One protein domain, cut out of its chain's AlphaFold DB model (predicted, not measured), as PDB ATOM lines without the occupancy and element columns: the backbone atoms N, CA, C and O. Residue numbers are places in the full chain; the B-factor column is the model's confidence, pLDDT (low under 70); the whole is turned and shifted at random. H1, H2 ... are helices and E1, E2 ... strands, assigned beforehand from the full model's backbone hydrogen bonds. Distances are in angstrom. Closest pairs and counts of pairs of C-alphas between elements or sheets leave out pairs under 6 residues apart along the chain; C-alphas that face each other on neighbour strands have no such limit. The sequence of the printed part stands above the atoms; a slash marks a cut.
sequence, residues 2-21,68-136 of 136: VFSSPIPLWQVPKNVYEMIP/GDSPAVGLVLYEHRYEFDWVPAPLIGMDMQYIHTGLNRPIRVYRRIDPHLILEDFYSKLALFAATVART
ATOM      1  N   VAL A   2     181.764 212.001 138.857       91.56
ATOM      2  CA  VAL A   2     183.097 212.219 138.250       91.56
ATOM      3  C   VAL A   2     184.158 212.600 139.291       91.56
ATOM      4  O   VAL A   2     185.175 211.916 139.396       91.56
ATOM      5  N   PHE A   3     183.904 213.623 140.113       93.88
ATOM      6  CA  PHE A   3     184.882 214.134 141.087       93.88
ATOM      7  C   PHE A   3     185.257 213.138 142.199       93.88
ATOM      8  O   PHE A   3     186.376 213.190 142.701       93.88
ATOM      9  N   SER A   4     184.369 212.201 142.550       89.81
ATOM     10  CA  SER A   4     184.656 211.139 143.530       89.81
ATOM     11  C   SER A   4     185.174 209.836 142.907       89.81
ATOM     12  O   SER A   4     185.449 208.877 143.623       89.81
ATOM     13  N   SER A   5     185.302 209.770 141.578       92.31
ATOM     14  CA  SER A   5     185.846 208.597 140.881       92.31
ATOM     15  C   SER A   5     187.382 208.553 140.960       92.31
ATOM     16  O   SER A   5     188.006 209.600 141.157       92.31
ATOM     17  N   PRO A   6     188.023 207.392 140.732       92.38
ATOM     18  CA  PRO A   6     189.485 207.282 140.697       92.38
ATOM     19  C   PRO A   6     190.134 207.803 139.396       92.38
ATOM     20  O   PRO A   6     191.356 207.800 139.292       92.38
ATOM     21  N   ILE A   7     189.355 208.245 138.399       95.12
ATOM     22  CA  ILE A   7     189.863 208.629 137.069       95.12
ATOM     23  C   ILE A   7     190.686 209.924 137.148       95.12
ATOM     24  O   ILE A   7     190.154 210.918 137.638       95.12
ATOM     25  N   PRO A   8     191.928 209.994 136.633       94.94
ATOM     26  CA  PRO A   8     192.673 211.252 136.561       94.94
ATOM     27  C   PRO A   8     191.837 212.374 135.931       94.94
ATOM     28  O   PRO A   8     191.238 212.184 134.877       94.94
ATOM     29  N   LEU A   9     191.771 213.534 136.589       96.75
ATOM     30  CA  LEU A   9     190.892 214.629 136.176       96.75
ATOM     31  C   LEU A   9     191.671 215.933 136.072       96.75
ATOM     32  O   LEU A   9     192.392 216.313 136.999       96.75
ATOM     33  N   TRP A  10     191.500 216.589 134.930       97.50
ATOM     34  CA  TRP A  10     191.969 217.935 134.647       97.50
ATOM     35  C   TRP A  10     190.741 218.828 134.520       97.50
ATOM     36  O   TRP A  10     189.827 218.527 133.755       97.50
ATOM     37  N   GLN A  11     190.701 219.901 135.295       97.44
ATOM     38  CA  GLN A  11     189.606 220.850 135.316       97.44
ATOM     39  C   GLN A  11     190.052 222.160 134.673       97.44
ATOM     40  O   GLN A  11     191.050 222.755 135.082       97.44
ATOM     41  N   VAL A  12     189.261 222.616 133.703       98.12
ATOM     42  CA  VAL A  12     189.316 223.970 133.149       98.12
ATOM     43  C   VAL A  12     188.212 224.777 133.835       98.12
ATOM     44  O   VAL A  12     187.038 224.599 133.507       98.12
ATOM     45  N   PRO A  13     188.533 225.597 134.849       96.62
ATOM     46  CA  PRO A  13     187.531 226.422 135.511       96.62
ATOM     47  C   PRO A  13     187.087 227.580 134.611       96.62
ATOM     48  O   PRO A  13     187.753 227.927 133.636       96.62
ATOM     49  N   LYS A  14     185.961 228.211 134.962       94.88
ATOM     50  CA  LYS A  14     185.326 229.266 134.157       94.88
ATOM     51  C   LYS A  14     186.271 230.415 133.786       94.88
ATOM     52  O   LYS A  14     186.269 230.869 132.651       94.88
ATOM     53  N   ASN A  15     187.115 230.856 134.715       94.50
ATOM     54  CA  ASN A  15     188.085 231.919 134.448       94.50
ATOM     55  C   ASN A  15     189.120 231.531 133.379       94.50
ATOM     56  O   ASN A  15     189.641 232.419 132.724       94.50
ATOM     57  N   VAL A  16     189.424 230.238 133.211       97.75
ATOM     58  CA  VAL A  16     190.320 229.723 132.160       97.75
ATOM     59  C   VAL A  16     189.555 229.438 130.869       97.75
ATOM     60  O   VAL A  16     190.060 229.727 129.791       97.75
ATOM     61  N   TYR A  17     188.322 228.936 130.977       96.81
ATOM     62  CA  TYR A  17     187.374 228.820 129.863       96.81
ATOM     63  C   TYR A  17     187.222 230.160 129.121       96.81
ATOM     64  O   TYR A  17     187.261 230.207 127.897       96.81
ATOM     65  N   GLU A  18     187.136 231.269 129.860       95.38
ATOM     66  CA  GLU A  18     186.981 232.616 129.297       95.38
ATOM     67  C   GLU A  18     188.273 233.227 128.721       95.38
ATOM     68  O   GLU A  18     188.228 234.312 128.145       95.38
ATOM     69  N   MET A  19     189.422 232.540 128.793       96.62
ATOM     70  CA  MET A  19     190.699 233.052 128.262       96.62
ATOM     71  C   MET A  19     190.867 232.898 126.745       96.62
ATOM     72  O   MET A  19     191.926 233.251 126.233       96.62
ATOM     73  N   ILE A  20     189.856 232.410 126.018       96.81
ATOM     74  CA  ILE A  20     189.876 232.297 124.549       96.81
ATOM     75  C   ILE A  20     188.850 233.255 123.903       96.81
ATOM     76  O   ILE A  20     187.926 232.796 123.222       96.81
ATOM     77  N   PRO A  21     188.929 234.582 124.128       95.75
ATOM     78  CA  PRO A  21     188.106 235.519 123.383       95.75
ATOM     79  C   PRO A  21     188.623 235.653 121.944       95.75
ATOM     80  O   PRO A  21     189.828 235.700 121.707       95.75
ATOM     81  N   GLY A  68     185.348 228.787 124.480       95.06
ATOM     82  CA  GLY A  68     185.774 228.320 125.801       95.06
ATOM     83  C   GLY A  68     185.930 226.807 125.959       95.06
ATOM     84  O   GLY A  68     186.509 226.364 126.946       95.06
ATOM     85  N   ASP A  69     185.489 226.010 124.984       96.19
ATOM     86  CA  ASP A  69     185.775 224.568 124.945       96.19
ATOM     87  C   ASP A  69     187.188 224.273 124.402       96.19
ATOM     88  O   ASP A  69     187.778 223.228 124.694       96.19
ATOM     89  N   SER A  70     187.785 225.215 123.659       97.50
ATOM     90  CA  SER A  70     189.122 225.085 123.066       97.50
ATOM     91  C   SER A  70     190.267 224.829 124.061       97.50
ATOM     92  O   SER A  70     191.175 224.083 123.689       97.50
ATOM     93  N   PRO A  71     190.270 225.334 125.313       97.81
ATOM     94  CA  PRO A  71     191.258 224.971 126.327       97.81
ATOM     95  C   PRO A  71     191.374 223.464 126.555       97.81
ATOM     96  O   PRO A  71     192.485 222.967 126.713       97.81
ATOM     97  N   ALA A  72     190.268 222.711 126.539       96.56
ATOM     98  CA  ALA A  72     190.318 221.264 126.756       96.56
ATOM     99  C   ALA A  72     191.096 220.556 125.636       96.56
ATOM    100  O   ALA A  72     191.948 219.713 125.913       96.56
ATOM    101  N   VAL A  73     190.858 220.947 124.378       95.62
ATOM    102  CA  VAL A  73     191.615 220.449 123.216       95.62
ATOM    103  C   VAL A  73     193.068 220.921 123.275       95.62
ATOM    104  O   VAL A  73     193.987 220.127 123.084       95.62
ATOM    105  N   GLY A  74     193.281 222.195 123.603       96.38
ATOM    106  CA  GLY A  74     194.600 222.801 123.744       96.38
ATOM    107  C   GLY A  74     195.483 222.068 124.747       96.38
ATOM    108  O   GLY A  74     196.626 221.763 124.435       96.38
ATOM    109  N   LEU A  75     194.936 221.701 125.907       97.06
ATOM    110  CA  LEU A  75     195.666 220.985 126.953       97.06
ATOM    111  C   LEU A  75     196.028 219.544 126.573       97.06
ATOM    112  O   LEU A  75     197.023 219.018 127.066       97.06
ATOM    113  N   VAL A  76     195.261 218.906 125.682       95.12
ATOM    114  CA  VAL A  76     195.630 217.597 125.116       95.12
ATOM    115  C   VAL A  76     196.823 217.729 124.163       95.12
ATOM    116  O   VAL A  76     197.682 216.851 124.140       95.12
ATOM    117  N   LEU A  77     196.898 218.821 123.395       95.38
ATOM    118  CA  LEU A  77     198.007 219.094 122.471       95.38
ATOM    119  C   LEU A  77     199.262 219.590 123.200       95.38
ATOM    120  O   LEU A  77     200.381 219.193 122.880       95.38
ATOM    121  N   TYR A  78     199.068 220.464 124.181       96.12
ATOM    122  CA  TYR A  78     200.102 221.096 124.978       96.12
ATOM    123  C   TYR A  78     199.601 221.268 126.410       96.12
ATOM    124  O   TYR A  78     198.836 222.176 126.720       96.12
ATOM    125  N   GLU A  79     200.098 220.417 127.306       94.88
ATOM    126  CA  GLU A  79     199.702 220.333 128.721       94.88
ATOM    127  C   GLU A  79     199.821 221.656 129.505       94.88
ATOM    128  O   GLU A  79     199.302 221.753 130.607       94.88
ATOM    129  N   HIS A  80     200.512 222.673 128.979       95.69
ATOM    130  CA  HIS A  80     200.792 223.940 129.660       95.69
ATOM    131  C   HIS A  80     201.323 223.733 131.088       95.69
ATOM    132  O   HIS A  80     200.717 224.095 132.102       95.69
ATOM    133  N   ARG A  81     202.483 223.070 131.149       94.19
ATOM    134  CA  ARG A  81     203.156 222.701 132.399       94.19
ATOM    135  C   ARG A  81     203.290 223.913 133.328       94.19
ATOM    136  O   ARG A  81     203.616 225.004 132.875       94.19
ATOM    137  N   TYR A  82     203.106 223.671 134.628       94.88
ATOM    138  CA  TYR A  82     203.211 224.654 135.723       94.88
ATOM    139  C   TYR A  82     202.074 225.688 135.831       94.88
ATOM    140  O   TYR A  82     202.091 226.512 136.745       94.88
ATOM    141  N   GLU A  83     201.045 225.613 134.983       97.19
ATOM    142  CA  GLU A  83     199.877 226.510 135.040       97.19
ATOM    143  C   GLU A  83     198.626 225.848 135.633       97.19
ATOM    144  O   GLU A  83     197.495 226.284 135.411       97.19
ATOM    145  N   PHE A  84     198.833 224.809 136.443       97.88
ATOM    146  CA  PHE A  84     197.803 224.154 137.238       97.88
ATOM    147  C   PHE A  84     198.283 223.904 138.663       97.88
ATOM    148  O   PHE A  84     199.478 223.736 138.912       97.88
ATOM    149  N   ASP A  85     197.321 223.795 139.572       97.75
ATOM    150  CA  ASP A  85     197.544 223.347 140.939       97.75
ATOM    151  C   ASP A  85     196.889 221.982 141.155       97.75
ATOM    152  O   ASP A  85     195.894 221.629 140.512       97.75
ATOM    153  N   TRP A  86     197.447 221.201 142.077       97.44
ATOM    154  CA  TRP A  86     196.806 219.986 142.565       97.44
ATOM    155  C   TRP A  86     195.878 220.342 143.722       97.44
ATOM    156  O   TRP A  86     196.337 220.690 144.807       97.44
ATOM    157  N   VAL A  87     194.571 220.243 143.492       97.06
ATOM    158  CA  VAL A  87     193.537 220.648 144.454       97.06
ATOM    159  C   VAL A  87     192.677 219.437 144.813       97.06
ATOM    160  O   VAL A  87     192.285 218.710 143.901       97.06
ATOM    161  N   PRO A  88     192.352 219.186 146.097       96.94
ATOM    162  CA  PRO A  88     191.376 218.162 146.468       96.94
ATOM    163  C   PRO A  88     190.057 218.350 145.708       96.94
ATOM    164  O   PRO A  88     189.481 219.440 145.720       96.94
ATOM    165  N   ALA A  89     189.576 217.297 145.041       97.12
ATOM    166  CA  ALA A  89     188.372 217.380 144.219       97.12
ATOM    167  C   ALA A  89     187.154 217.836 145.053       97.12
ATOM    168  O   ALA A  89     186.892 217.254 146.111       97.12
ATOM    169  N   PRO A  90     186.365 218.826 144.608       96.06
ATOM    170  CA  PRO A  90     185.143 219.193 145.313       96.06
ATOM    171  C   PRO A  90     184.065 218.113 145.147       96.06
ATOM    172  O   PRO A  90     184.110 217.291 144.230       96.06
ATOM    173  N   LEU A  91     183.059 218.125 146.016       94.88
ATOM    174  CA  LEU A  91     181.777 217.478 145.729       94.88
ATOM    175  C   LEU A  91     180.865 218.466 144.990       94.88
ATOM    176  O   LEU A  91     181.060 219.676 145.091       94.88
ATOM    177  N   ILE A  92     179.867 217.949 144.273       94.12
ATOM    178  CA  ILE A  92     178.785 218.767 143.714       94.12
ATOM    179  C   ILE A  92     177.569 218.608 144.622       94.12
ATOM    180  O   ILE A  92     177.084 217.488 144.802       94.12
ATOM    181  N   GLY A  93     177.121 219.709 145.221       92.81
ATOM    182  CA  GLY A  93     175.906 219.754 146.027       92.81
ATOM    183  C   GLY A  93     174.644 219.585 145.180       92.81
ATOM    184  O   GLY A  93     174.667 219.719 143.957       92.81
ATOM    185  N   MET A  94     173.509 219.313 145.830       94.19
ATOM    186  CA  MET A  94     172.207 219.255 145.141       94.19
ATOM    187  C   MET A  94     171.781 220.617 144.565       94.19
ATOM    188  O   MET A  94     170.951 220.671 143.665       94.19
ATOM    189  N   ASP A  95     172.367 221.703 145.063       95.81
ATOM    190  CA  ASP A  95     172.230 223.083 144.591       95.81
ATOM    191  C   ASP A  95     173.225 223.445 143.471       95.81
ATOM    192  O   ASP A  95     173.343 224.611 143.095       95.81
ATOM    193  N   MET A  96     173.945 222.451 142.934       93.06
ATOM    194  CA  MET A  96     174.953 222.595 141.877       93.06
ATOM    195  C   MET A  96     176.167 223.452 142.273       93.06
ATOM    196  O   MET A  96     176.914 223.898 141.400       93.06
ATOM    197  N   GLN A  97     176.403 223.656 143.572       95.00
ATOM    198  CA  GLN A  97     177.590 224.344 144.077       95.00
ATOM    199  C   GLN A  97     178.739 223.371 144.361       95.00
ATOM    200  O   GLN A  97     178.538 222.181 144.631       95.00
ATOM    201  N   TYR A  98     179.967 223.891 144.325       94.50
ATOM    202  CA  TYR A  98     181.140 223.151 144.781       94.50
ATOM    203  C   TYR A  98     181.202 223.118 146.309       94.50
ATOM    204  O   TYR A  98     181.161 224.153 146.969       94.50
ATOM    205  N   ILE A  99     181.386 221.922 146.868       95.44
ATOM    206  CA  ILE A  99     181.628 221.719 148.298       95.44
ATOM    207  C   ILE A  99     183.072 221.246 148.478       95.44
ATOM    208  O   ILE A  99     183.423 220.110 148.145       95.44
ATOM    209  N   HIS A 100     183.918 222.127 149.009       94.69
ATOM    210  CA  HIS A 100     185.338 221.863 149.236       94.69
ATOM    211  C   HIS A 100     185.554 221.187 150.594       94.69
ATOM    212  O   HIS A 100     185.746 221.848 151.608       94.69
ATOM    213  N   THR A 101     185.519 219.853 150.615       92.69
ATOM    214  CA  THR A 101     185.714 219.072 151.850       92.69
ATOM    215  C   THR A 101     187.186 218.860 152.208       92.69
ATOM    216  O   THR A 101     187.498 218.575 153.357       92.69
ATOM    217  N   GLY A 102     188.092 218.942 151.225       93.31
ATOM    218  CA  GLY A 102     189.512 218.613 151.399       93.31
ATOM    219  C   GLY A 102     189.813 217.112 151.512       93.31
ATOM    220  O   GLY A 102     190.966 216.745 151.702       93.31
ATOM    221  N   LEU A 103     188.800 216.245 151.390       89.88
ATOM    222  CA  LEU A 103     188.924 214.805 151.660       89.88
ATOM    223  C   LEU A 103     189.093 213.943 150.402       89.88
ATOM    224  O   LEU A 103     189.535 212.800 150.493       89.88
ATOM    225  N   ASN A 104     188.721 214.459 149.231       92.25
ATOM    226  CA  ASN A 104     188.851 213.714 147.983       92.25
ATOM    227  C   ASN A 104     190.280 213.795 147.439       92.25
ATOM    228  O   ASN A 104     191.030 214.727 147.737       92.25
ATOM    229  N   ARG A 105     190.635 212.845 146.566       95.31
ATOM    230  CA  ARG A 105     191.924 212.856 145.864       95.31
ATOM    231  C   ARG A 105     192.171 214.194 145.144       95.31
ATOM    232  O   ARG A 105     191.213 214.838 144.700       95.31
ATOM    233  N   PRO A 106     193.438 214.587 144.956       97.12
ATOM    234  CA  PRO A 106     193.750 215.776 144.188       97.12
ATOM    235  C   PRO A 106     193.420 215.601 142.695       97.12
ATOM    236  O   PRO A 106     193.553 214.517 142.115       97.12
ATOM    237  N   ILE A 107     193.000 216.699 142.075       97.69
ATOM    238  CA  ILE A 107     192.791 216.879 140.634       97.69
ATOM    239  C   ILE A 107     193.636 218.056 140.164       97.69
ATOM    240  O   ILE A 107     194.025 218.897 140.974       97.69
ATOM    241  N   ARG A 108     193.915 218.133 138.864       97.62
ATOM    242  CA  ARG A 108     194.577 219.314 138.306       97.62
ATOM    243  C   ARG A 108     193.536 220.380 138.036       97.62
ATOM    244  O   ARG A 108     192.591 220.112 137.298       97.62
ATOM    245  N   VAL A 109     193.718 221.566 138.594       98.06
ATOM    246  CA  VAL A 109     192.879 222.730 138.309       98.06
ATOM    247  C   VAL A 109     193.753 223.767 137.632       98.06
ATOM    248  O   VAL A 109     194.714 224.254 138.226       98.06
ATOM    249  N   TYR A 110     193.454 224.063 136.371       98.38
ATOM    250  CA  TYR A 110     194.231 225.027 135.604       98.38
ATOM    251  C   TYR A 110     193.932 226.451 136.066       98.38
ATOM    252  O   TYR A 110     192.783 226.812 136.312       98.38
ATOM    253  N   ARG A 111     194.981 227.267 136.154       97.81
ATOM    254  CA  ARG A 111     194.901 228.708 136.411       97.81
ATOM    255  C   ARG A 111     194.953 229.519 135.124       97.81
ATOM    256  O   ARG A 111     194.382 230.607 135.090       97.81
ATOM    257  N   ARG A 112     195.652 229.017 134.096       96.69
ATOM    258  CA  ARG A 112     195.866 229.698 132.809       96.69
ATOM    259  C   ARG A 112     196.005 228.711 131.651       96.69
ATOM    260  O   ARG A 112     196.439 227.575 131.832       96.69
ATOM    261  N   ILE A 113     195.713 229.190 130.446       97.19
ATOM    262  CA  ILE A 113     196.077 228.551 129.176       97.19
ATOM    263  C   ILE A 113     196.908 229.503 128.314       97.19
ATOM    264  O   ILE A 113     197.020 230.687 128.636       97.19
ATOM    265  N   ASP A 114     197.508 228.976 127.250       97.00
ATOM    266  CA  ASP A 114     198.130 229.780 126.199       97.00
ATOM    267  C   ASP A 114     197.123 229.956 125.045       97.00
ATOM    268  O   ASP A 114     196.967 229.047 124.224       97.00
ATOM    269  N   PRO A 115     196.390 231.084 124.989       96.69
ATOM    270  CA  PRO A 115     195.381 231.292 123.958       96.69
ATOM    271  C   PRO A 115     196.004 231.464 122.576       96.69
ATOM    272  O   PRO A 115     195.403 231.058 121.587       96.69
ATOM    273  N   HIS A 116     197.216 232.022 122.504       96.81
ATOM    274  CA  HIS A 116     197.913 232.249 121.246       96.81
ATOM    275  C   HIS A 116     198.270 230.918 120.590       96.81
ATOM    276  O   HIS A 116     197.939 230.713 119.426       96.81
ATOM    277  N   LEU A 117     198.850 229.980 121.347       96.81
ATOM    278  CA  LEU A 117     199.147 228.645 120.828       96.81
ATOM    279  C   LEU A 117     197.883 227.945 120.309       96.81
ATOM    280  O   LEU A 117     197.899 227.391 119.215       96.81
ATOM    281  N   ILE A 118     196.797 227.968 121.086       97.94
ATOM    282  CA  ILE A 118     195.550 227.264 120.749       97.94
ATOM    283  C   ILE A 118     194.904 227.855 119.491       97.94
ATOM    284  O   ILE A 118     194.506 227.110 118.593       97.94
ATOM    285  N   LEU A 119     194.790 229.183 119.423       98.25
ATOM    286  CA  LEU A 119     194.141 229.868 118.310       98.25
ATOM    287  C   LEU A 119     194.980 229.789 117.031       98.25
ATOM    288  O   LEU A 119     194.448 229.423 115.985       98.25
ATOM    289  N   GLU A 120     196.289 230.045 117.100       98.19
ATOM    290  CA  GLU A 120     197.154 229.978 115.916       98.19
ATOM    291  C   GLU A 120     197.305 228.551 115.379       98.19
ATOM    292  O   GLU A 120     197.360 228.359 114.162       98.19
ATOM    293  N   ASP A 121     197.303 227.537 116.249       98.06
ATOM    294  CA  ASP A 121     197.252 226.134 115.827       98.06
ATOM    295  C   ASP A 121     195.935 225.817 115.097       98.06
ATOM    296  O   ASP A 121     195.962 225.210 114.023       98.06
ATOM    297  N   PHE A 122     194.790 226.283 115.612       97.88
ATOM    298  CA  PHE A 122     193.494 226.136 114.945       97.88
ATOM    299  C   PHE A 122     193.469 226.817 113.567       97.88
ATOM    300  O   PHE A 122     193.145 226.160 112.571       97.88
ATOM    301  N   TYR A 123     193.846 228.097 113.489       98.38
ATOM    302  CA  TYR A 123     193.863 228.853 112.233       98.38
ATOM    303  C   TYR A 123     194.803 228.212 111.208       98.38
ATOM    304  O   TYR A 123     194.415 227.982 110.060       98.38
ATOM    305  N   SER A 124     196.006 227.827 111.636       98.12
ATOM    306  CA  SER A 124     196.994 227.181 110.769       98.12
ATOM    307  C   SER A 124     196.503 225.835 110.245       98.12
ATOM    308  O   SER A 124     196.607 225.565 109.048       98.12
ATOM    309  N   LYS A 125     195.925 224.984 111.103       97.38
ATOM    310  CA  LYS A 125     195.385 223.679 110.690       97.38
ATOM    311  C   LYS A 125     194.245 223.828 109.693       97.38
ATOM    312  O   LYS A 125     194.211 223.100 108.701       97.38
ATOM    313  N   LEU A 126     193.345 224.781 109.924       98.19
ATOM    314  CA  LEU A 126     192.244 225.059 109.011       98.19
ATOM    315  C   LEU A 126     192.757 225.542 107.644       98.19
ATOM    316  O   LEU A 126     192.330 225.020 106.611       98.19
ATOM    317  N   ALA A 127     193.713 226.475 107.631       98.06
ATOM    318  CA  ALA A 127     194.330 226.983 106.409       98.06
ATOM    319  C   ALA A 127     195.053 225.877 105.619       98.06
ATOM    320  O   ALA A 127     194.858 225.743 104.409       98.06
ATOM    321  N   LEU A 128     195.852 225.047 106.300       97.75
ATOM    322  CA  LEU A 128     196.578 223.927 105.693       97.75
ATOM    323  C   LEU A 128     195.625 222.874 105.115       97.75
ATOM    324  O   LEU A 128     195.848 222.380 104.005       97.75
ATOM    325  N   PHE A 129     194.548 222.552 105.835       97.38
ATOM    326  CA  PHE A 129     193.518 221.640 105.347       97.38
ATOM    327  C   PHE A 129     192.854 222.185 104.077       97.38
ATOM    328  O   PHE A 129     192.809 221.492 103.060       97.38
ATOM    329  N   ALA A 130     192.412 223.446 104.093       96.56
ATOM    330  CA  ALA A 130     191.775 224.081 102.941       96.56
ATOM    331  C   ALA A 130     192.709 224.153 101.722       96.56
ATOM    332  O   ALA A 130     192.292 223.851 100.603       96.56
ATOM    333  N   ALA A 131     193.987 224.488 101.933       94.06
ATOM    334  CA  ALA A 131     194.992 224.513 100.873       94.06
ATOM    335  C   ALA A 131     195.261 223.122 100.279       94.06
ATOM    336  O   ALA A 131     195.537 223.011  99.087       94.06
ATOM    337  N   THR A 132     195.177 222.065 101.092       92.31
ATOM    338  CA  THR A 132     195.335 220.681 100.624       92.31
ATOM    339  C   THR A 132     194.152 220.262  99.756       92.31
ATOM    340  O   THR A 132     194.362 219.767  98.653       92.31
ATOM    341  N   VAL A 133     192.923 220.538 100.202       84.81
ATOM    342  CA  VAL A 133     191.696 220.226  99.449       84.81
ATOM    343  C   VAL A 133     191.620 220.993  98.126       84.81
ATOM    344  O   VAL A 133     191.124 220.464  97.144       84.81
ATOM    345  N   ALA A 134     192.126 222.227  98.061       74.12
ATOM    346  CA  ALA A 134     192.138 223.005  96.818       74.12
ATOM    347  C   ALA A 134     193.123 222.477  95.754       74.12
ATOM    348  O   ALA A 134     193.046 222.886  94.597       74.12
ATOM    349  N   ARG A 135     194.080 221.622  96.143       76.06
ATOM    350  CA  ARG A 135     195.095 221.039  95.245       76.06
ATOM    351  C   ARG A 135     194.699 219.672  94.685       76.06
ATOM    352  O   ARG A 135     195.383 219.192  93.784       76.06
ATOM    353  N   THR A 136     193.667 219.049  95.245       62.50
ATOM    354  CA  THR A 136     193.101 217.757  94.825       62.50
ATOM    355  C   THR A 136     191.849 217.969  94.000       62.50
ATOM    356  O   THR A 136     191.720 217.292  92.960       62.50
TER     357      THR A 136
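AT A GLANCE: This is residues 2 to 21 and 68 to 136 of the 136 residues of an uncharacterized protein of bioreactor metagenome (UniProt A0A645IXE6). A long helix, H3, makes an arm at one end of a small, loose body, and its residues 123 to 133 stick out with the last residues, 134 to 136. The body holds a two-stranded hairpin, E1 and E2, toward the other end, the two short helices H1 and H2 near the root of the arm, and long loops. The 89 printed residues hold, along the chain, H1, H2, E1, E2 and H3; the sheet E1 - E2 is antiparallel. The class is mixed, helices and strands, with under half of the residues in named elements; the whole is loose, radius of gyration of the C-alphas 16.9 A, spanning 57 by 27 by 25 A.

HOW THE PARTS SIT: E1, residues 84 to 88, and E2, residues 106 to 110, form an antiparallel hairpin, their directions at 146 degrees; N 85 and O 109 are 3.0 A apart, N 107 and O 87 2.8 A. Residues 10 to 11 pair in parallel with residues 108 to 109 of E2. H1, residues 14 to 17, and H2, residues 70 to 77, only just touch, with 3 pairs of C-alphas within 8 A, the closest those of Tyr 17 and Pro 71, 6.5 A apart. H3, residues 115 to 133, touches H2 with residues 115 to 118 alone, about perpendicular at 79 degrees; the closest C-alphas, of Gly 74 and Ile 118, are 5.5 A apart. H1 and H3 are apart. In H2 and H3 every O i to N i+4 pair is within hydrogen-bond range; H1 is too short for one.

IN THESE COORDINATES: E1 is 12.7 A long and E2 12.6 A. H1 begins at C-alpha 14 (185.326, 229.266, 134.157). H2 is 10.7 A long. H3, 27.1 A long, ends at C-alpha 133 (191.696, 220.226, 99.449).

THE WHOLE: The C-alphas of Thr 101 and Thr 136, the two farthest apart, are 57.5 A apart. Residues 22 to 67 are not printed; C-alphas 21 and 68 are 7.9 A apart. The link from E1 to E2 is long, 17 residues. Residue 136 has pLDDT under 70.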